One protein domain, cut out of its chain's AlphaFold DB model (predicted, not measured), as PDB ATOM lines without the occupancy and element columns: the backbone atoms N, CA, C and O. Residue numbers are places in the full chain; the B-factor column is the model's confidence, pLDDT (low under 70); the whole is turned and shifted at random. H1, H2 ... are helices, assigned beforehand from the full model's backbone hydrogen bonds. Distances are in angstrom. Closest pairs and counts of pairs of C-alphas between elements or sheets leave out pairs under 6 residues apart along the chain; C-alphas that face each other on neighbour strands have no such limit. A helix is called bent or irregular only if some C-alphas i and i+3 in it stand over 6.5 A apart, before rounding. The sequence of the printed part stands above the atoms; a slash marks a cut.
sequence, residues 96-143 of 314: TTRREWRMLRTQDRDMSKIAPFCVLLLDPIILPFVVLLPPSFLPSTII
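AT A GLANCE: This is residues 96 to 143 of the 314 residues of an uncharacterized protein of Armillaria solidipes (UniProt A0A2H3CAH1). One long helix, H1, kinked near residue 115, makes the length of a rod; at its far end the backbone turns, the short helix H2 begins the way back, and residues 133 to 143, with no named element, fold back beside the later part of H1 as a loose hook. Residues 96 to 105, of which 98 to 105 belong to H1, stick out at one end, and residues 122 to 129, of which 127 to 129 belong to H2, stand free at the turn. The 48 printed residues hold two named helices, H1 then H2, and no named strand; the class is all helix. The whole is loose, with a radius of gyration of the C-alphas of 12.9 A and spans of 44 by 17 by 12 A.

HOW THE PARTS SIT: H1, residues 98 to 121, has a kink of 42 degrees near residue 115. It is only just irregular, with C-alphas 112 and 115 6.54 A apart. A tight link of 5 residues joins it to H2, residues 127 to 132, also only just irregular, with C-alphas 128 and 131 6.6 A apart. H1 and H2 are close but not clearly touching; their closest C-alphas, of Leu 121 and Leu 127, are 6.5 A apart. They run opposite ways at a steep tilt of 48 degrees. Of the O i to N i+4 pairs, 17 of 20 in H1 and 0 of 2 in H2 are within hydrogen-bond range; in H2, 2 of 3 O i to N i+3 pairs are.

IN THESE COORDINATES: H1 measures 33.3 A from C-alpha 98 at (371.014, 208.709, 233.010) to C-alpha 121 at (348.068, 186.851, 243.092). H2 measures 10.0 A and ends with C-alpha 132 at (344.816, 191.125, 229.637).

THE WHOLE: The two C-alphas farthest apart, of Thr 96 and Ile 125, are 43.6 A apart. The printed part has no cut. Its mean pLDDT is 82.4, and residue 135 is under 70.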
ATOM      1  N   THR A  96     374.307 208.696 239.220       89.94
ATOM      2  CA  THR A  96     375.543 209.177 238.590       89.94
ATOM      3  C   THR A  96     375.391 209.352 237.082       89.94
ATOM      4  O   THR A  96     375.975 210.284 236.523       89.94
ATOM      5  N   THR A  97     374.568 208.501 236.461       92.88
ATOM      6  CA  THR A  97     374.282 208.443 235.018       92.88
ATOM      7  C   THR A  97     372.776 208.450 234.750       92.88
ATOM      8  O   THR A  97     371.971 208.069 235.607       92.88
ATOM      9  N   ARG A  98     372.389 208.779 233.516       94.00
ATOM     10  CA  ARG A  98     371.014 208.709 233.010       94.00
ATOM     11  C   ARG A  98     370.391 207.333 233.203       94.00
ATOM     12  O   ARG A  98     369.237 207.225 233.613       94.00
ATOM     13  N   ARG A  99     371.143 206.269 232.897       92.62
ATOM     14  CA  ARG A  99     370.662 204.883 233.037       92.62
ATOM     15  C   ARG A  99     370.349 204.557 234.492       92.62
ATOM     16  O   ARG A  99     369.327 203.935 234.762       92.62
ATOM     17  N   GLU A 100     371.180 205.015 235.424       92.31
ATOM     18  CA  GLU A 100     370.917 204.855 236.853       92.31
ATOM     19  C   GLU A 100     369.695 205.667 237.301       92.31
ATOM     20  O   GLU A 100     368.832 205.123 237.986       92.31
ATOM     21  N   TRP A 101     369.560 206.922 236.860       92.88
ATOM     22  CA  TRP A 101     368.375 207.738 237.152       92.88
ATOM     23  C   TRP A 101     367.089 207.067 236.641       92.88
ATOM     24  O   TRP A 101     366.138 206.892 237.407       92.88
ATOM     25  N   ARG A 102     367.080 206.578 235.391       91.81
ATOM     26  CA  ARG A 102     365.946 205.830 234.818       91.81
ATOM     27  C   ARG A 102     365.659 204.541 235.572       91.81
ATOM     28  O   ARG A 102     364.491 204.220 235.804       91.81
ATOM     29  N   MET A 103     366.697 203.801 235.958       90.88
ATOM     30  CA  MET A 103     366.557 202.575 236.741       90.88
ATOM     31  C   MET A 103     365.911 202.864 238.100       90.88
ATOM     32  O   MET A 103     364.946 202.192 238.459       90.88
ATOM     33  N   LEU A 104     366.387 203.880 238.827       90.62
ATOM     34  CA  LEU A 104     365.841 204.274 240.129       90.62
ATOM     35  C   LEU A 104     364.383 204.728 240.012       90.62
ATOM     36  O   LEU A 104     363.528 204.235 240.750       90.62
ATOM     37  N   ARG A 105     364.078 205.592 239.037       88.75
ATOM     38  CA  ARG A 105     362.714 206.074 238.775       88.75
ATOM     39  C   ARG A 105     361.765 204.931 238.400       88.75
ATOM     40  O   ARG A 105     360.649 204.851 238.912       88.75
ATOM     41  N   THR A 106     362.211 204.014 237.542       87.88
ATOM     42  CA  THR A 106     361.418 202.844 237.130       87.88
ATOM     43  C   THR A 106     361.185 201.901 238.302       87.88
ATOM     44  O   THR A 106     360.058 201.460 238.512       87.88
ATOM     45  N   GLN A 107     362.216 201.650 239.110       87.19
ATOM     46  CA  GLN A 107     362.123 200.819 240.303       87.19
ATOM     47  C   GLN A 107     361.149 201.399 241.332       87.19
ATOM     48  O   GLN A 107     360.377 200.645 241.922       87.19
ATOM     49  N   ASP A 108     361.166 202.714 241.555       84.75
ATOM     50  CA  ASP A 108     360.229 203.371 242.467       84.75
ATOM     51  C   ASP A 108     358.781 203.239 241.957       84.75
ATOM     52  O   ASP A 108     357.880 202.898 242.731       84.75
ATOM     53  N   ARG A 109     358.562 203.385 240.642       84.31
ATOM     54  CA  ARG A 109     357.256 203.157 240.003       84.31
ATOM     55  C   ARG A 109     356.812 201.694 240.029       84.31
ATOM     56  O   ARG A 109     355.624 201.426 240.149       84.31
ATOM     57  N   ASP A 110     357.717 200.736 239.884       87.31
ATOM     58  CA  ASP A 110     357.358 199.318 239.960       87.31
ATOM     59  C   ASP A 110     357.059 198.894 241.394       87.31
ATOM     60  O   ASP A 110     356.126 198.130 241.625       87.31
ATOM     61  N   MET A 111     357.788 199.441 242.370       84.81
ATOM     62  CA  MET A 111     357.574 199.169 243.791       84.81
ATOM     63  C   MET A 111     356.166 199.575 244.240       84.81
ATOM     64  O   MET A 111     355.532 198.833 244.989       84.81
ATOM     65  N   SER A 112     355.637 200.697 243.738       83.00
ATOM     66  CA  SER A 112     354.261 201.111 244.039       83.00
ATOM     67  C   SER A 112     353.200 200.174 243.444       83.00
ATOM     68  O   SER A 112     352.090 200.098 243.970       83.00
ATOM     69  N   LYS A 113     353.542 199.393 242.410       84.25
ATOM     70  CA  LYS A 113     352.658 198.386 241.796       84.25
ATOM     71  C   LYS A 113     352.743 197.008 242.453       84.25
ATOM     72  O   LYS A 113     351.860 196.183 242.229       84.25
ATOM     73  N   ILE A 114     353.767 196.733 243.266       85.88
ATOM     74  CA  ILE A 114     353.926 195.415 243.903       85.88
ATOM     75  C   ILE A 114     352.765 195.126 244.852       85.88
ATOM     76  O   ILE A 114     352.202 194.038 244.796       85.88
ATOM     77  N   ALA A 115     352.370 196.091 245.685       82.56
ATOM     78  CA  ALA A 115     351.270 195.904 246.629       82.56
ATOM     79  C   ALA A 115     349.950 195.491 245.942       82.56
ATOM     80  O   ALA A 115     349.422 194.432 246.293       82.56
ATOM     81  N   PRO A 116     349.424 196.230 244.938       80.44
ATOM     82  CA  PRO A 116     348.219 195.796 244.233       80.44
ATOM     83  C   PRO A 116     348.428 194.487 243.453       80.44
ATOM     84  O   PRO A 116     347.521 193.662 243.408       80.44
ATOM     85  N   PHE A 117     349.620 194.238 242.902       83.06
ATOM     86  CA  PHE A 117     349.919 192.980 242.216       83.06
ATOM     87  C   PHE A 117     349.895 191.760 243.154       83.06
ATOM     88  O   PHE A 117     349.345 190.719 242.799       83.06
ATOM     89  N   CYS A 118     350.419 191.886 244.376       82.56
ATOM     90  CA  CYS A 118     350.349 190.829 245.385       82.56
ATOM     91  C   CYS A 118     348.903 190.478 245.750       82.56
ATOM     92  O   CYS A 118     348.606 189.301 245.924       82.56
ATOM     93  N   VAL A 119     348.003 191.466 245.816       81.38
ATOM     94  CA  VAL A 119     346.569 191.219 246.043       81.38
ATOM     95  C   VAL A 119     345.964 190.406 244.897       81.38
ATOM     96  O   VAL A 119     345.227 189.460 245.155       81.38
ATOM     97  N   LEU A 120     346.322 190.708 243.642       78.88
ATOM     98  CA  LEU A 120     345.849 189.949 242.475       78.88
ATOM     99  C   LEU A 120     346.322 188.487 242.487       78.88
ATOM    100  O   LEU A 120     345.592 187.609 242.041       78.88
ATOM    101  N   LEU A 121     347.521 188.211 243.011       81.06
ATOM    102  CA  LEU A 121     348.068 186.851 243.092       81.06
ATOM    103  C   LEU A 121     347.405 185.969 244.158       81.06
ATOM    104  O   LEU A 121     347.563 184.750 244.105       81.06
ATOM    105  N   LEU A 122     346.684 186.553 245.120       82.19
ATOM    106  CA  LEU A 122     345.951 185.778 246.124       82.19
ATOM    107  C   LEU A 122     344.751 185.039 245.516       82.19
ATOM    108  O   LEU A 122     344.302 184.052 246.097       82.19
ATOM    109  N   ASP A 123     344.257 185.489 244.359       78.81
ATOM    110  CA  ASP A 123     343.132 184.875 243.663       78.81
ATOM    111  C   ASP A 123     343.596 184.060 242.433       78.81
ATOM    112  O   ASP A 123     343.933 184.629 241.386       78.81
ATOM    113  N   PRO A 124     343.583 182.713 242.502       81.19
ATOM    114  CA  PRO A 124     343.978 181.864 241.381       81.19
ATOM    115  C   PRO A 124     343.040 181.977 240.166       81.19
ATOM    116  O   PRO A 124     343.447 181.611 239.064       81.19
ATOM    117  N   ILE A 125     341.815 182.491 240.331       88.69
ATOM    118  CA  ILE A 125     340.858 182.698 239.232       88.69
ATOM    119  C   ILE A 125     341.285 183.889 238.369       88.69
ATOM    120  O   ILE A 125     341.115 183.849 237.150       88.69
ATOM    121  N   ILE A 126     341.871 184.927 238.972       78.62
ATOM    122  CA  ILE A 126     342.277 186.156 238.272       78.62
ATOM    123  C   ILE A 126     343.575 185.948 237.479       78.62
ATOM    124  O   ILE A 126     343.747 186.552 236.422       78.62
ATOM    125  N   LEU A 127     344.470 185.066 237.937       77.12
ATOM    126  CA  LEU A 127     345.792 184.834 237.345       77.12
ATOM    127  C   LEU A 127     345.806 184.624 235.808       77.12
ATOM    128  O   LEU A 127     346.604 185.295 235.149       77.12
ATOM    129  N   PRO A 128     344.938 183.797 235.183       76.38
ATOM    130  CA  PRO A 128     344.882 183.685 233.718       76.38
ATOM    131  C   PRO A 128     344.445 184.980 233.005       76.38
ATOM    132  O   PRO A 128     344.790 185.178 231.840       76.38
ATOM    133  N   PHE A 129     343.728 185.882 233.683       77.62
ATOM    134  CA  PHE A 129     343.273 187.165 233.134       77.62
ATOM    135  C   PHE A 129     344.292 188.300 233.304       77.62
ATOM    136  O   PHE A 129     344.182 189.313 232.615       77.62
ATOM    137  N   VAL A 130     345.319 188.138 234.146       72.69
ATOM    138  CA  VAL A 130     346.380 189.146 234.360       72.69
ATOM    139  C   VAL A 130     347.095 189.517 233.052       72.69
ATOM    140  O   VAL A 130     347.517 190.656 232.878       72.69
ATOM    141  N   VAL A 131     347.158 188.600 232.079       70.75
ATOM    142  CA  VAL A 131     347.734 188.842 230.741       70.75
ATOM    143  C   VAL A 131     346.950 189.889 229.931       70.75
ATOM    144  O   VAL A 131     347.505 190.508 229.021       70.75
ATOM    145  N   LEU A 132     345.672 190.107 230.255       74.06
ATOM    146  CA  LEU A 132     344.816 191.125 229.637       74.06
ATOM    147  C   LEU A 132     344.880 192.474 230.366       74.06
ATOM    148  O   LEU A 132     344.324 193.458 229.876       74.06
ATOM    149  N   LEU A 133     345.535 192.535 231.528       71.56
ATOM    150  CA  LEU A 133     345.630 193.754 232.313       71.56
ATOM    151  C   LEU A 133     346.542 194.774 231.607       71.56
ATOM    152  O   LEU A 133     347.589 194.395 231.068       71.56
ATOM    153  N   PRO A 134     346.192 196.076 231.615       71.75
ATOM    154  CA  PRO A 134     347.071 197.090 231.069       71.75
ATOM    155  C   PRO A 134     348.422 197.086 231.809       71.75
ATOM    156  O   PRO A 134     348.444 197.056 233.042       71.75
ATOM    157  N   PRO A 135     349.552 197.204 231.094       68.50
ATOM    158  CA  PRO A 135     350.899 197.204 231.679       68.50
ATOM    159  C   PRO A 135     351.171 198.282 232.735       68.50
ATOM    160  O   PRO A 135     352.101 198.162 233.529       68.50
ATOM    161  N   SER A 136     350.325 199.309 232.818       73.00
ATOM    162  CA  SER A 136     350.357 200.288 233.906       73.00
ATOM    163  C   SER A 136     350.121 199.666 235.289       73.00
ATOM    164  O   SER A 136     350.632 200.194 236.270       73.00
ATOM    165  N   PHE A 137     349.410 198.538 235.378       72.75
ATOM    166  CA  PHE A 137     349.121 197.842 236.638       72.75
ATOM    167  C   PHE A 137     350.131 196.744 236.982       72.75
ATOM    168  O   PHE A 137     350.117 196.219 238.094       72.75
ATOM    169  N   LEU A 138     351.006 196.389 236.040       80.38
ATOM    170  CA  LEU A 138     351.982 195.321 236.208       80.38
ATOM    171  C   LEU A 138     353.365 195.911 236.519       80.38
ATOM    172  O   LEU A 138     353.745 196.934 235.928       80.38
ATOM    173  N   PRO A 139     354.140 195.287 237.421       83.62
ATOM    174  CA  PRO A 139     355.569 195.553 237.521       83.62
ATOM    175  C   PRO A 139     356.251 195.281 236.177       83.62
ATOM    176  O   PRO A 139     355.905 194.314 235.488       83.62
ATOM    177  N   SER A 140     357.244 196.099 235.814       80.62
ATOM    178  CA  SER A 140     357.945 195.974 234.526       80.62
ATOM    179  C   SER A 140     358.547 194.587 234.272       80.62
ATOM    180  O   SER A 140     358.626 194.146 233.129       80.62
ATOM    181  N   THR A 141     358.883 193.851 235.334       80.88
ATOM    182  CA  THR A 141     359.476 192.507 235.279       80.88
ATOM    183  C   THR A 141     358.556 191.424 234.710       80.88
ATOM    184  O   THR A 141     359.028 190.331 234.418       80.88
ATOM    185  N   ILE A 142     357.249 191.685 234.593       78.94
ATOM    186  CA  ILE A 142     356.229 190.689 234.208       78.94
ATOM    187  C   ILE A 142     355.620 191.019 232.833       78.94
ATOM    188  O   ILE A 142     354.779 190.286 232.318       78.94
ATOM    189  N   ILE A 143     356.056 192.108 232.196       78.75
ATOM    190  CA  ILE A 143     355.531 192.531 230.898       78.75
ATOM    191  C   ILE A 143     356.217 191.736 229.782       78.75
ATOM    192  O   ILE A 143     357.444 191.713 229.674       78.75
TER     193      ILE A 143